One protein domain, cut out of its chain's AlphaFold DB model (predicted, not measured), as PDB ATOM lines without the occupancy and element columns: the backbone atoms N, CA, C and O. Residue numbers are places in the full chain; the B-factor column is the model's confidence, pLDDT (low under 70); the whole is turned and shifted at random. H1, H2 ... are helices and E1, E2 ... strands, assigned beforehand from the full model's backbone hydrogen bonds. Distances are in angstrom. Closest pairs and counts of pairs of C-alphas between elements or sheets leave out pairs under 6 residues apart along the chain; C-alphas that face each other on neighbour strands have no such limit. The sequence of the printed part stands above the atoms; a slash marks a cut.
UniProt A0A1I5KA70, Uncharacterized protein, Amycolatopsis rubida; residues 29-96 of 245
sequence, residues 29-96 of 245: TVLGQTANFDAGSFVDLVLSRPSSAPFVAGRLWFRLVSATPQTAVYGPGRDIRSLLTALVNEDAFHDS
ATOM      1  N   THR A  29       9.456 -23.809 -37.776       74.00
ATOM      2  CA  THR A  29       8.309 -24.663 -37.465       74.00
ATOM      3  C   THR A  29       8.773 -26.113 -37.418       74.00
ATOM      4  O   THR A  29       9.205 -26.670 -38.426       74.00
ATOM      5  N   VAL A  30       8.706 -26.726 -36.240       70.19
ATOM      6  CA  VAL A  30       9.080 -28.123 -35.999       70.19
ATOM      7  C   VAL A  30       7.907 -28.800 -35.305       70.19
ATOM      8  O   VAL A  30       7.416 -28.314 -34.293       70.19
ATOM      9  N   LEU A  31       7.430 -29.921 -35.858       71.38
ATOM     10  CA  LEU A  31       6.358 -30.742 -35.272       71.38
ATOM     11  C   LEU A  31       5.082 -29.952 -34.890       71.38
ATOM     12  O   LEU A  31       4.408 -30.309 -33.928       71.38
ATOM     13  N   GLY A  32       4.753 -28.903 -35.655       74.69
ATOM     14  CA  GLY A  32       3.574 -28.049 -35.452       74.69
ATOM     15  C   GLY A  32       3.783 -26.856 -34.511       74.69
ATOM     16  O   GLY A  32       2.875 -26.044 -34.369       74.69
ATOM     17  N   GLN A  33       4.962 -26.711 -33.902       70.00
ATOM     18  CA  GLN A  33       5.307 -25.565 -33.059       70.00
ATOM     19  C   GLN A  33       6.317 -24.664 -33.766       70.00
ATOM     20  O   GLN A  33       7.308 -25.145 -34.313       70.00
ATOM     21  N   THR A  34       6.072 -23.355 -33.744       73.56
ATOM     22  CA  THR A  34       6.987 -22.350 -34.296       73.56
ATOM     23  C   THR A  34       7.735 -21.673 -33.160       73.56
ATOM     24  O   THR A  34       7.141 -20.935 -32.379       73.56
ATOM     25  N   ALA A  35       9.038 -21.921 -33.068       74.38
ATOM     26  CA  ALA A  35       9.902 -21.318 -32.061       74.38
ATOM     27  C   ALA A  35      11.342 -21.203 -32.572       74.38
ATOM     28  O   ALA A  35      11.725 -21.800 -33.582       74.38
ATOM     29  N   ASN A  36      12.162 -20.430 -31.866       72.88
ATOM     30  CA  ASN A  36      13.606 -20.472 -32.052       72.88
ATOM     31  C   ASN A  36      14.162 -21.715 -31.333       72.88
ATOM     32  O   ASN A  36      14.397 -21.684 -30.126       72.88
ATOM     33  N   PHE A  37      14.290 -22.830 -32.056       69.81
ATOM     34  CA  PHE A  37      14.713 -24.106 -31.479       69.81
ATOM     35  C   PHE A  37      16.235 -24.209 -31.342       69.81
ATOM     36  O   PHE A  37      16.929 -24.461 -32.329       69.81
ATOM     37  N   ASP A  38      16.743 -24.149 -30.112       71.88
ATOM     38  CA  ASP A  38      18.080 -24.644 -29.770       71.88
ATOM     39  C   ASP A  38      18.091 -26.181 -29.574       71.88
ATOM     40  O   ASP A  38      17.038 -26.820 -29.517       71.88
ATOM     41  N   ALA A  39      19.280 -26.795 -29.471       70.69
ATOM     42  CA  ALA A  39      19.463 -28.243 -29.325       70.69
ATOM     43  C   ALA A  39      18.630 -28.823 -28.179       70.69
ATOM     44  O   ALA A  39      17.946 -29.823 -28.383       70.69
ATOM     45  N   GLY A  40      18.666 -28.173 -27.008       75.69
ATOM     46  CA  GLY A  40      17.900 -28.594 -25.834       75.69
ATOM     47  C   GLY A  40      16.400 -28.533 -26.100       75.69
ATOM     48  O   GLY A  40      15.728 -29.556 -26.059       75.69
ATOM     49  N   SER A  41      15.900 -27.368 -26.523       75.12
ATOM     50  CA  SER A  41      14.468 -27.168 -26.793       75.12
ATOM     51  C   SER A  41      13.905 -28.073 -27.898       75.12
ATOM     52  O   SER A  41      12.746 -28.474 -27.841       75.12
ATOM     53  N   PHE A  42      14.721 -28.442 -28.891       77.12
ATOM     54  CA  PHE A  42      14.332 -29.406 -29.919       77.12
ATOM     55  C   PHE A  42      14.209 -30.819 -29.343       77.12
ATOM     56  O   PHE A  42      13.233 -31.516 -29.621       77.12
ATOM     57  N   VAL A  43      15.182 -31.242 -28.531       80.19
ATOM     58  CA  VAL A  43      15.135 -32.544 -27.853       80.19
ATOM     59  C   VAL A  43      13.947 -32.596 -26.895       80.19
ATOM     60  O   VAL A  43      13.216 -33.581 -26.911       80.19
ATOM     61  N   ASP A  44      13.681 -31.530 -26.141       80.19
ATOM     62  CA  ASP A  44      12.519 -31.442 -25.255       80.19
ATOM     63  C   ASP A  44      11.200 -31.514 -26.023       80.19
ATOM     64  O   ASP A  44      10.297 -32.239 -25.608       80.19
ATOM     65  N   LEU A  45      11.099 -30.855 -27.180       80.75
ATOM     66  CA  LEU A  45       9.926 -30.959 -28.045       80.75
ATOM     67  C   LEU A  45       9.719 -32.395 -28.548       80.75
ATOM     68  O   LEU A  45       8.598 -32.903 -28.513       80.75
ATOM     69  N   VAL A  46      10.781 -33.074 -28.988       81.25
ATOM     70  CA  VAL A  46      10.693 -34.474 -29.432       81.25
ATOM     71  C   VAL A  46      10.300 -35.376 -28.263       81.25
ATOM     72  O   VAL A  46       9.413 -36.216 -28.405       81.25
ATOM     73  N   LEU A  47      10.904 -35.186 -27.091       79.94
ATOM     74  CA  LEU A  47      10.621 -35.975 -25.891       79.94
ATOM     75  C   LEU A  47       9.263 -35.650 -25.251       79.94
ATOM     76  O   LEU A  47       8.756 -36.475 -24.497       79.94
ATOM     77  N   SER A  48       8.661 -34.496 -25.556       79.25
ATOM     78  CA  SER A  48       7.322 -34.120 -25.080       79.25
ATOM     79  C   SER A  48       6.209 -34.973 -25.692       79.25
ATOM     80  O   SER A  48       5.113 -35.058 -25.142       79.25
ATOM     81  N   ARG A  49       6.479 -35.633 -26.826       81.31
ATOM     82  CA  ARG A  49       5.491 -36.479 -27.492       81.31
ATOM     83  C   ARG A  49       5.228 -37.758 -26.690       81.31
ATOM     84  O   ARG A  49       6.179 -38.450 -26.320       81.31
ATOM     85  N   PRO A  50       3.954 -38.153 -26.514       76.25
ATOM     86  CA  PRO A  50       3.595 -39.351 -25.755       76.25
ATOM     87  C   PRO A  50       4.128 -40.646 -26.391       76.25
ATOM     88  O   PRO A  50       4.320 -41.637 -25.697       76.25
ATOM     89  N   SER A  51       4.425 -40.638 -27.697       78.62
ATOM     90  CA  SER A  51       5.025 -41.768 -28.416       78.62
ATOM     91  C   SER A  51       6.535 -41.931 -28.194       78.62
ATOM     92  O   SER A  51       7.077 -43.000 -28.470       78.62
ATOM     93  N   SER A  52       7.230 -40.920 -27.669       79.00
ATOM     94  CA  SER A  52       8.688 -40.959 -27.490       79.00
ATOM     95  C   SER A  52       9.111 -41.894 -26.358       79.00
ATOM     96  O   SER A  52      10.072 -42.646 -26.499       79.00
ATOM     97  N   ALA A  53       8.358 -41.899 -25.257       77.12
ATOM     98  CA  ALA A  53       8.576 -42.784 -24.115       77.12
ATOM     99  C   ALA A  53       8.540 -44.287 -24.486       77.12
ATOM    100  O   ALA A  53       9.541 -44.972 -24.255       77.12
ATOM    101  N   PRO A  54       7.465 -44.819 -25.110       78.19
ATOM    102  CA  PRO A  54       7.421 -46.224 -25.511       78.19
ATOM    103  C   PRO A  54       8.430 -46.554 -26.620       78.19
ATOM    104  O   PRO A  54       8.961 -47.662 -26.643       78.19
ATOM    105  N   PHE A  55       8.757 -45.604 -27.505       81.94
ATOM    106  CA  PHE A  55       9.765 -45.813 -28.547       81.94
ATOM    107  C   PHE A  55      11.170 -46.043 -27.970       81.94
ATOM    108  O   PHE A  55      11.865 -46.976 -28.379       81.94
ATOM    109  N   VAL A  56      11.594 -45.216 -27.006       82.62
ATOM    110  CA  VAL A  56      12.908 -45.360 -26.357       82.62
ATOM    111  C   VAL A  56      12.976 -46.662 -25.563       82.62
ATOM    112  O   VAL A  56      13.938 -47.417 -25.721       82.62
ATOM    113  N   ALA A  57      11.944 -46.956 -24.767       80.94
ATOM    114  CA  ALA A  57      11.867 -48.188 -23.988       80.94
ATOM    115  C   ALA A  57      11.906 -49.436 -24.884       80.94
ATOM    116  O   ALA A  57      12.729 -50.324 -24.662       80.94
ATOM    117  N   GLY A  58      11.102 -49.468 -25.952       80.69
ATOM    118  CA  GLY A  58      11.065 -50.591 -26.890       80.69
ATOM    119  C   GLY A  58      12.387 -50.796 -27.634       80.69
ATOM    120  O   GLY A  58      12.834 -51.927 -27.808       80.69
ATOM    121  N   ARG A  59      13.071 -49.716 -28.030       84.31
ATOM    122  CA  ARG A  59      14.367 -49.814 -28.722       84.31
ATOM    123  C   ARG A  59      15.491 -50.290 -27.802       84.31
ATOM    124  O   ARG A  59      16.424 -50.940 -28.276       84.31
ATOM    125  N   LEU A  60      15.413 -49.960 -26.515       84.31
ATOM    126  CA  LEU A  60      16.359 -50.437 -25.512       84.31
ATOM    127  C   LEU A  60      16.111 -51.912 -25.182       84.31
ATOM    128  O   LEU A  60      17.056 -52.696 -25.175       84.31
ATOM    129  N   TRP A  61      14.843 -52.291 -25.026       81.19
ATOM    130  CA  TRP A  61      14.417 -53.678 -24.867       81.19
ATOM    131  C   TRP A  61      14.890 -54.556 -26.033       81.19
ATOM    132  O   TRP A  61      15.550 -55.570 -25.817       81.19
ATOM    133  N   PHE A  62      14.645 -54.111 -27.269       82.25
ATOM    134  CA  PHE A  62      15.064 -54.811 -28.485       82.25
ATOM    135  C   PHE A  62      16.572 -55.077 -28.535       82.25
ATOM    136  O   PHE A  62      17.012 -56.124 -28.997       82.25
ATOM    137  N   ARG A  63      17.379 -54.112 -28.082       81.38
ATOM    138  CA  ARG A  63      18.843 -54.209 -28.131       81.38
ATOM    139  C   ARG A  63      19.446 -55.056 -27.017       81.38
ATOM    140  O   ARG A  63      20.541 -55.570 -27.214       81.38
ATOM    141  N   LEU A  64      18.809 -55.104 -25.849       78.06
ATOM    142  CA  LEU A  64      19.417 -55.663 -24.638       78.06
ATOM    143  C   LEU A  64      18.771 -56.958 -24.158       78.06
ATOM    144  O   LEU A  64      19.442 -57.718 -23.473       78.06
ATOM    145  N   VAL A  65      17.493 -57.181 -24.469       76.56
ATOM    146  CA  VAL A  65      16.715 -58.288 -23.904       76.56
ATOM    147  C   VAL A  65      16.244 -59.233 -25.002       76.56
ATOM    148  O   VAL A  65      16.662 -60.383 -25.052       76.56
ATOM    149  N   SER A  66      15.354 -58.771 -25.884       72.88
ATOM    150  CA  SER A  66      14.708 -59.639 -26.872       72.88
ATOM    151  C   SER A  66      14.034 -58.841 -27.984       72.88
ATOM    152  O   SER A  66      13.599 -57.708 -27.783       72.88
ATOM    153  N   ALA A  67      13.883 -59.468 -29.153       73.00
ATOM    154  CA  ALA A  67      13.155 -58.912 -30.287       73.00
ATOM    155  C   ALA A  67      11.644 -58.739 -30.027       73.00
ATOM    156  O   ALA A  67      10.992 -57.972 -30.736       73.00
ATOM    157  N   THR A  68      11.083 -59.418 -29.019       69.94
ATOM    158  CA  THR A  68       9.670 -59.275 -28.641       69.94
ATOM    159  C   THR A  68       9.497 -58.065 -27.727       69.94
ATOM    160  O   THR A  68      10.012 -58.095 -26.611       69.94
ATOM    161  N   PRO A  69       8.788 -57.005 -28.148       60.44
ATOM    162  CA  PRO A  69       8.689 -55.783 -27.367       60.44
ATOM    163  C   PRO A  69       7.871 -56.019 -26.096       60.44
ATOM    164  O   PRO A  69       6.695 -56.370 -26.161       60.44
ATOM    165  N   GLN A  70       8.485 -55.771 -24.940       64.88
ATOM    166  CA  GLN A  70       7.756 -55.599 -23.690       64.88
ATOM    167  C   GLN A  70       7.618 -54.109 -23.381       64.88
ATOM    168  O   GLN A  70       8.531 -53.309 -23.609       64.88
ATOM    169  N   THR A  71       6.450 -53.715 -22.879       59.22
ATOM    170  CA  THR A  71       6.158 -52.328 -22.516       59.22
ATOM    171  C   THR A  71       6.790 -52.007 -21.166       59.22
ATOM    172  O   THR A  71       6.099 -51.919 -20.151       59.22
ATOM    173  N   ALA A  72       8.112 -51.829 -21.136       61.12
ATOM    174  CA  ALA A  72       8.764 -51.234 -19.979       61.12
ATOM    175  C   ALA A  72       8.262 -49.786 -19.852       61.12
ATOM    176  O   ALA A  72       8.474 -48.958 -20.744       61.12
ATOM    177  N   VAL A  73       7.533 -49.488 -18.774       63.00
ATOM    178  CA  VAL A  73       6.974 -48.153 -18.545       63.00
ATOM    179  C   VAL A  73       8.133 -47.202 -18.273       63.00
ATOM    180  O   VAL A  73       8.709 -47.177 -17.186       63.00
ATOM    181  N   TYR A  74       8.486 -46.410 -19.282       65.62
ATOM    182  CA  TYR A  74       9.354 -45.255 -19.118       65.62
ATOM    183  C   TYR A  74       8.605 -44.266 -18.221       65.62
ATOM    184  O   TYR A  74       7.684 -43.585 -18.674       65.62
ATOM    185  N   GLY A  75       8.908 -44.286 -16.919       61.59
ATOM    186  CA  GLY A  75       8.180 -43.509 -15.918       61.59
ATOM    187  C   GLY A  75       8.120 -42.010 -16.258       61.59
ATOM    188  O   GLY A  75       8.943 -41.514 -17.034       61.59
ATOM    189  N   PRO A  76       7.184 -41.255 -15.655       57.28
ATOM    190  CA  PRO A  76       6.877 -39.866 -16.026       57.28
ATOM    191  C   PRO A  76       8.065 -38.884 -15.929       57.28
ATOM    192  O   PRO A  76       8.000 -37.791 -16.486       57.28
ATOM    193  N   GLY A  77       9.172 -39.273 -15.285       62.22
ATOM    194  CA  GLY A  77      10.416 -38.500 -15.198       62.22
ATOM    195  C   GLY A  77      11.454 -38.762 -16.296       62.22
ATOM    196  O   GLY A  77      12.521 -38.159 -16.247       62.22
ATOM    197  N   ARG A  78      11.186 -39.646 -17.272       70.44
ATOM    198  CA  ARG A  78      12.147 -40.013 -18.339       70.44
ATOM    199  C   ARG A  78      13.515 -40.469 -17.802       70.44
ATOM    200  O   ARG A  78      14.547 -40.237 -18.430       70.44
ATOM    201  N   ASP A  79      13.519 -41.119 -16.640       75.88
ATOM    202  CA  ASP A  79      14.745 -41.567 -15.989       75.88
ATOM    203  C   ASP A  79      15.271 -42.863 -16.628       75.88
ATOM    204  O   ASP A  79      14.769 -43.964 -16.384       75.88
ATOM    205  N   ILE A  80      16.327 -42.713 -17.433       80.81
ATOM    206  CA  ILE A  80      17.039 -43.819 -18.084       80.81
ATOM    207  C   ILE A  80      17.582 -44.804 -17.046       80.81
ATOM    208  O   ILE A  80      17.604 -46.006 -17.301       80.81
ATOM    209  N   ARG A  81      18.011 -44.329 -15.871       80.94
ATOM    210  CA  ARG A  81      18.575 -45.194 -14.829       80.94
ATOM    211  C   ARG A  81      17.510 -46.113 -14.252       80.94
ATOM    212  O   ARG A  81      17.753 -47.312 -14.119       80.94
ATOM    213  N   SER A  82      16.341 -45.564 -13.943       80.00
ATOM    214  CA  SER A  82      15.198 -46.353 -13.488       80.00
ATOM    215  C   SER A  82      14.738 -47.341 -14.561       80.00
ATOM    216  O   SER A  82      14.524 -48.509 -14.242       80.00
ATOM    217  N   LEU A  83      14.692 -46.926 -15.838       82.06
ATOM    218  CA  LEU A  83      14.391 -47.838 -16.951       82.06
ATOM    219  C   LEU A  83      15.400 -48.994 -17.019       82.06
ATOM    220  O   LEU A  83      15.001 -50.150 -17.076       82.06
ATOM    221  N   LEU A  84      16.701 -48.696 -17.007       82.50
ATOM    222  CA  LEU A  84      17.756 -49.710 -17.073       82.50
ATOM    223  C   LEU A  84      17.714 -50.657 -15.872       82.50
ATOM    224  O   LEU A  84      17.925 -51.852 -16.035       82.50
ATOM    225  N   THR A  85      17.421 -50.136 -14.682       82.69
ATOM    226  CA  THR A  85      17.306 -50.954 -13.467       82.69
ATOM    227  C   THR A  85      16.116 -51.907 -13.562       82.69
ATOM    228  O   THR A  85      16.249 -53.076 -13.221       82.69
ATOM    229  N   ALA A  86      14.974 -51.430 -14.065       81.88
ATOM    230  CA  ALA A  86      13.808 -52.273 -14.308       81.88
ATOM    231  C   ALA A  86      14.096 -53.344 -15.372       81.88
ATOM    232  O   ALA A  86      13.787 -54.507 -15.154       81.88
ATOM    233  N   LEU A  87      14.758 -52.971 -16.473       80.88
ATOM    234  CA  LEU A  87      15.130 -53.896 -17.549       80.88
ATOM    235  C   LEU A  87      16.061 -55.018 -17.081       80.88
ATOM    236  O   LEU A  87      15.856 -56.167 -17.448       80.88
ATOM    237  N   VAL A  88      17.089 -54.685 -16.297       82.00
ATOM    238  CA  VAL A  88      18.077 -55.668 -15.815       82.00
ATOM    239  C   VAL A  88      17.472 -56.628 -14.788       82.00
ATOM    240  O   VAL A  88      17.956 -57.744 -14.666       82.00
ATOM    241  N   ASN A  89      16.430 -56.213 -14.065       82.69
ATOM    242  CA  ASN A  89      15.740 -57.060 -13.088       82.69
ATOM    243  C   ASN A  89      14.667 -57.972 -13.705       82.69
ATOM    244  O   ASN A  89      14.046 -58.739 -12.975       82.69
ATOM    245  N   GLU A  90      14.410 -57.875 -15.009       80.50
ATOM    246  CA  GLU A  90      13.381 -58.667 -15.676       80.50
ATOM    247  C   GLU A  90      13.885 -60.088 -15.961       80.50
ATOM    248  O   GLU A  90      15.005 -60.273 -16.439       80.50
ATOM    249  N   ASP A  91      13.050 -61.108 -15.740       77.44
ATOM    250  CA  ASP A  91      13.458 -62.514 -15.915       77.44
ATOM    251  C   ASP A  91      13.948 -62.804 -17.347       77.44
ATOM    252  O   ASP A  91      14.909 -63.547 -17.551       77.44
ATOM    253  N   ALA A  92      13.345 -62.146 -18.344       75.50
ATOM    254  CA  ALA A  92      13.728 -62.265 -19.751       75.50
ATOM    255  C   ALA A  92      15.159 -61.771 -20.049       75.50
ATOM    256  O   ALA A  92      15.747 -62.171 -21.056       75.50
ATOM    257  N   PHE A  93      15.730 -60.910 -19.198       74.94
ATOM    258  CA  PHE A  93      17.119 -60.455 -19.320       74.94
ATOM    259  C   PHE A  93      18.125 -61.533 -18.891       74.94
ATOM    260  O   PHE A  93      19.260 -61.551 -19.367       74.94
ATOM    261  N   HIS A  94      17.714 -62.444 -18.009       74.81
ATOM    262  CA  HIS A  94      18.546 -63.539 -17.511       74.81
ATOM    263  C   HIS A  94      18.328 -64.859 -18.255       74.81
ATOM    264  O   HIS A  94      18.971 -65.858 -17.922       74.81
ATOM    265  N   ASP A  95      17.451 -64.872 -19.258       75.56
ATOM    266  CA  ASP A  95      17.186 -66.068 -20.039       75.56
ATOM    267  C   ASP A  95      18.445 -66.506 -20.808       75.56
ATOM    268  O   ASP A  95      19.033 -65.784 -21.613       75.56
ATOM    269  N   SER A  96      18.868 -67.743 -20.564       62.03
ATOM    270  CA  SER A  96      19.978 -68.366 -21.283       62.03
ATOM    271  C   SER A  96      19.735 -68.464 -22.795       62.03
ATOM    272  O   SER A  96      20.705 -68.496 -23.551       62.03
TER     273      SER A  96
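Overview. This is residues 29 to 96 of the 245 residues of an uncharacterized protein of Amycolatopsis rubida (UniProt A0A1I5KA70). The printed part is a loose rod of three helices: the small strand E1 and the helix H1 make one end, and H2 and H3 run the same way in the other half, loosely alongside each other. After H2 a long link, residues 65 to 79, folds back toward the beginning of H2, and after H3 the last printed residues lead to the far end of the rod. The printed part has 68 residues with one named strand and three named helices, in the order E1, H1, H2, H3, and the class is mostly helix. The whole is loose, with a radius of gyration of the C-alphas of 14.7 A, and the C-alphas span 49 by 20 by 17 A.

Along the chain. The printed part begins at Thr 29, and E1 is residues 33 to 35, with C-alpha 33 at (5.307, -25.565, -33.059). H1 is residues 39 to 47, 12.2 A from first to last C-alpha. H2, residues 52 to 64, is the longest helix, with 13 residues and 18.4 A from its first C-alpha at (8.688, -40.959, -27.490) to its last. H3 is residues 80 to 88, 12.1 A long, and its last C-alpha, that of Val 88, is at (18.077, -55.668, -15.815).

Arrangement. E1 pairs with no named strand, but residues 29 to 30 pair with residues 33 to 34 of E1, antiparallel. E1 and H1 are apart, though a tight link of 3 residues joins them. H1 and H2 are close but not clearly touching; their closest C-alphas, those of Val 46 and Ser 52, are 7.1 A apart. Their lines are about perpendicular, at 88 degrees, and the link between them is tight, with 4 residues. H2 and H3 are also close but not clearly touching, with the C-alphas of Trp 61 and Leu 87 the closest at 7.4 A. These two run the same way at a steep tilt of 42 degrees, and their centres are 11.2 A apart. H1 and H3 are apart, and E1 is apart from H2 and H3. In H1, H2 and H3 every O i to N i+4 pair is within hydrogen-bond range.

Size, cuts and confidence. The two C-alphas farthest apart, those of Thr 34 and Ser 96, are 49.6 A apart. The printed part runs from residue 29 to residue 96 and has no cut. The link from H2 to H3 is long, with 15 residues. The mean pLDDT of the printed part is 75.3, and the model's confidence is low, under 70, at residue 37, residues 68 to 77 and residue 96.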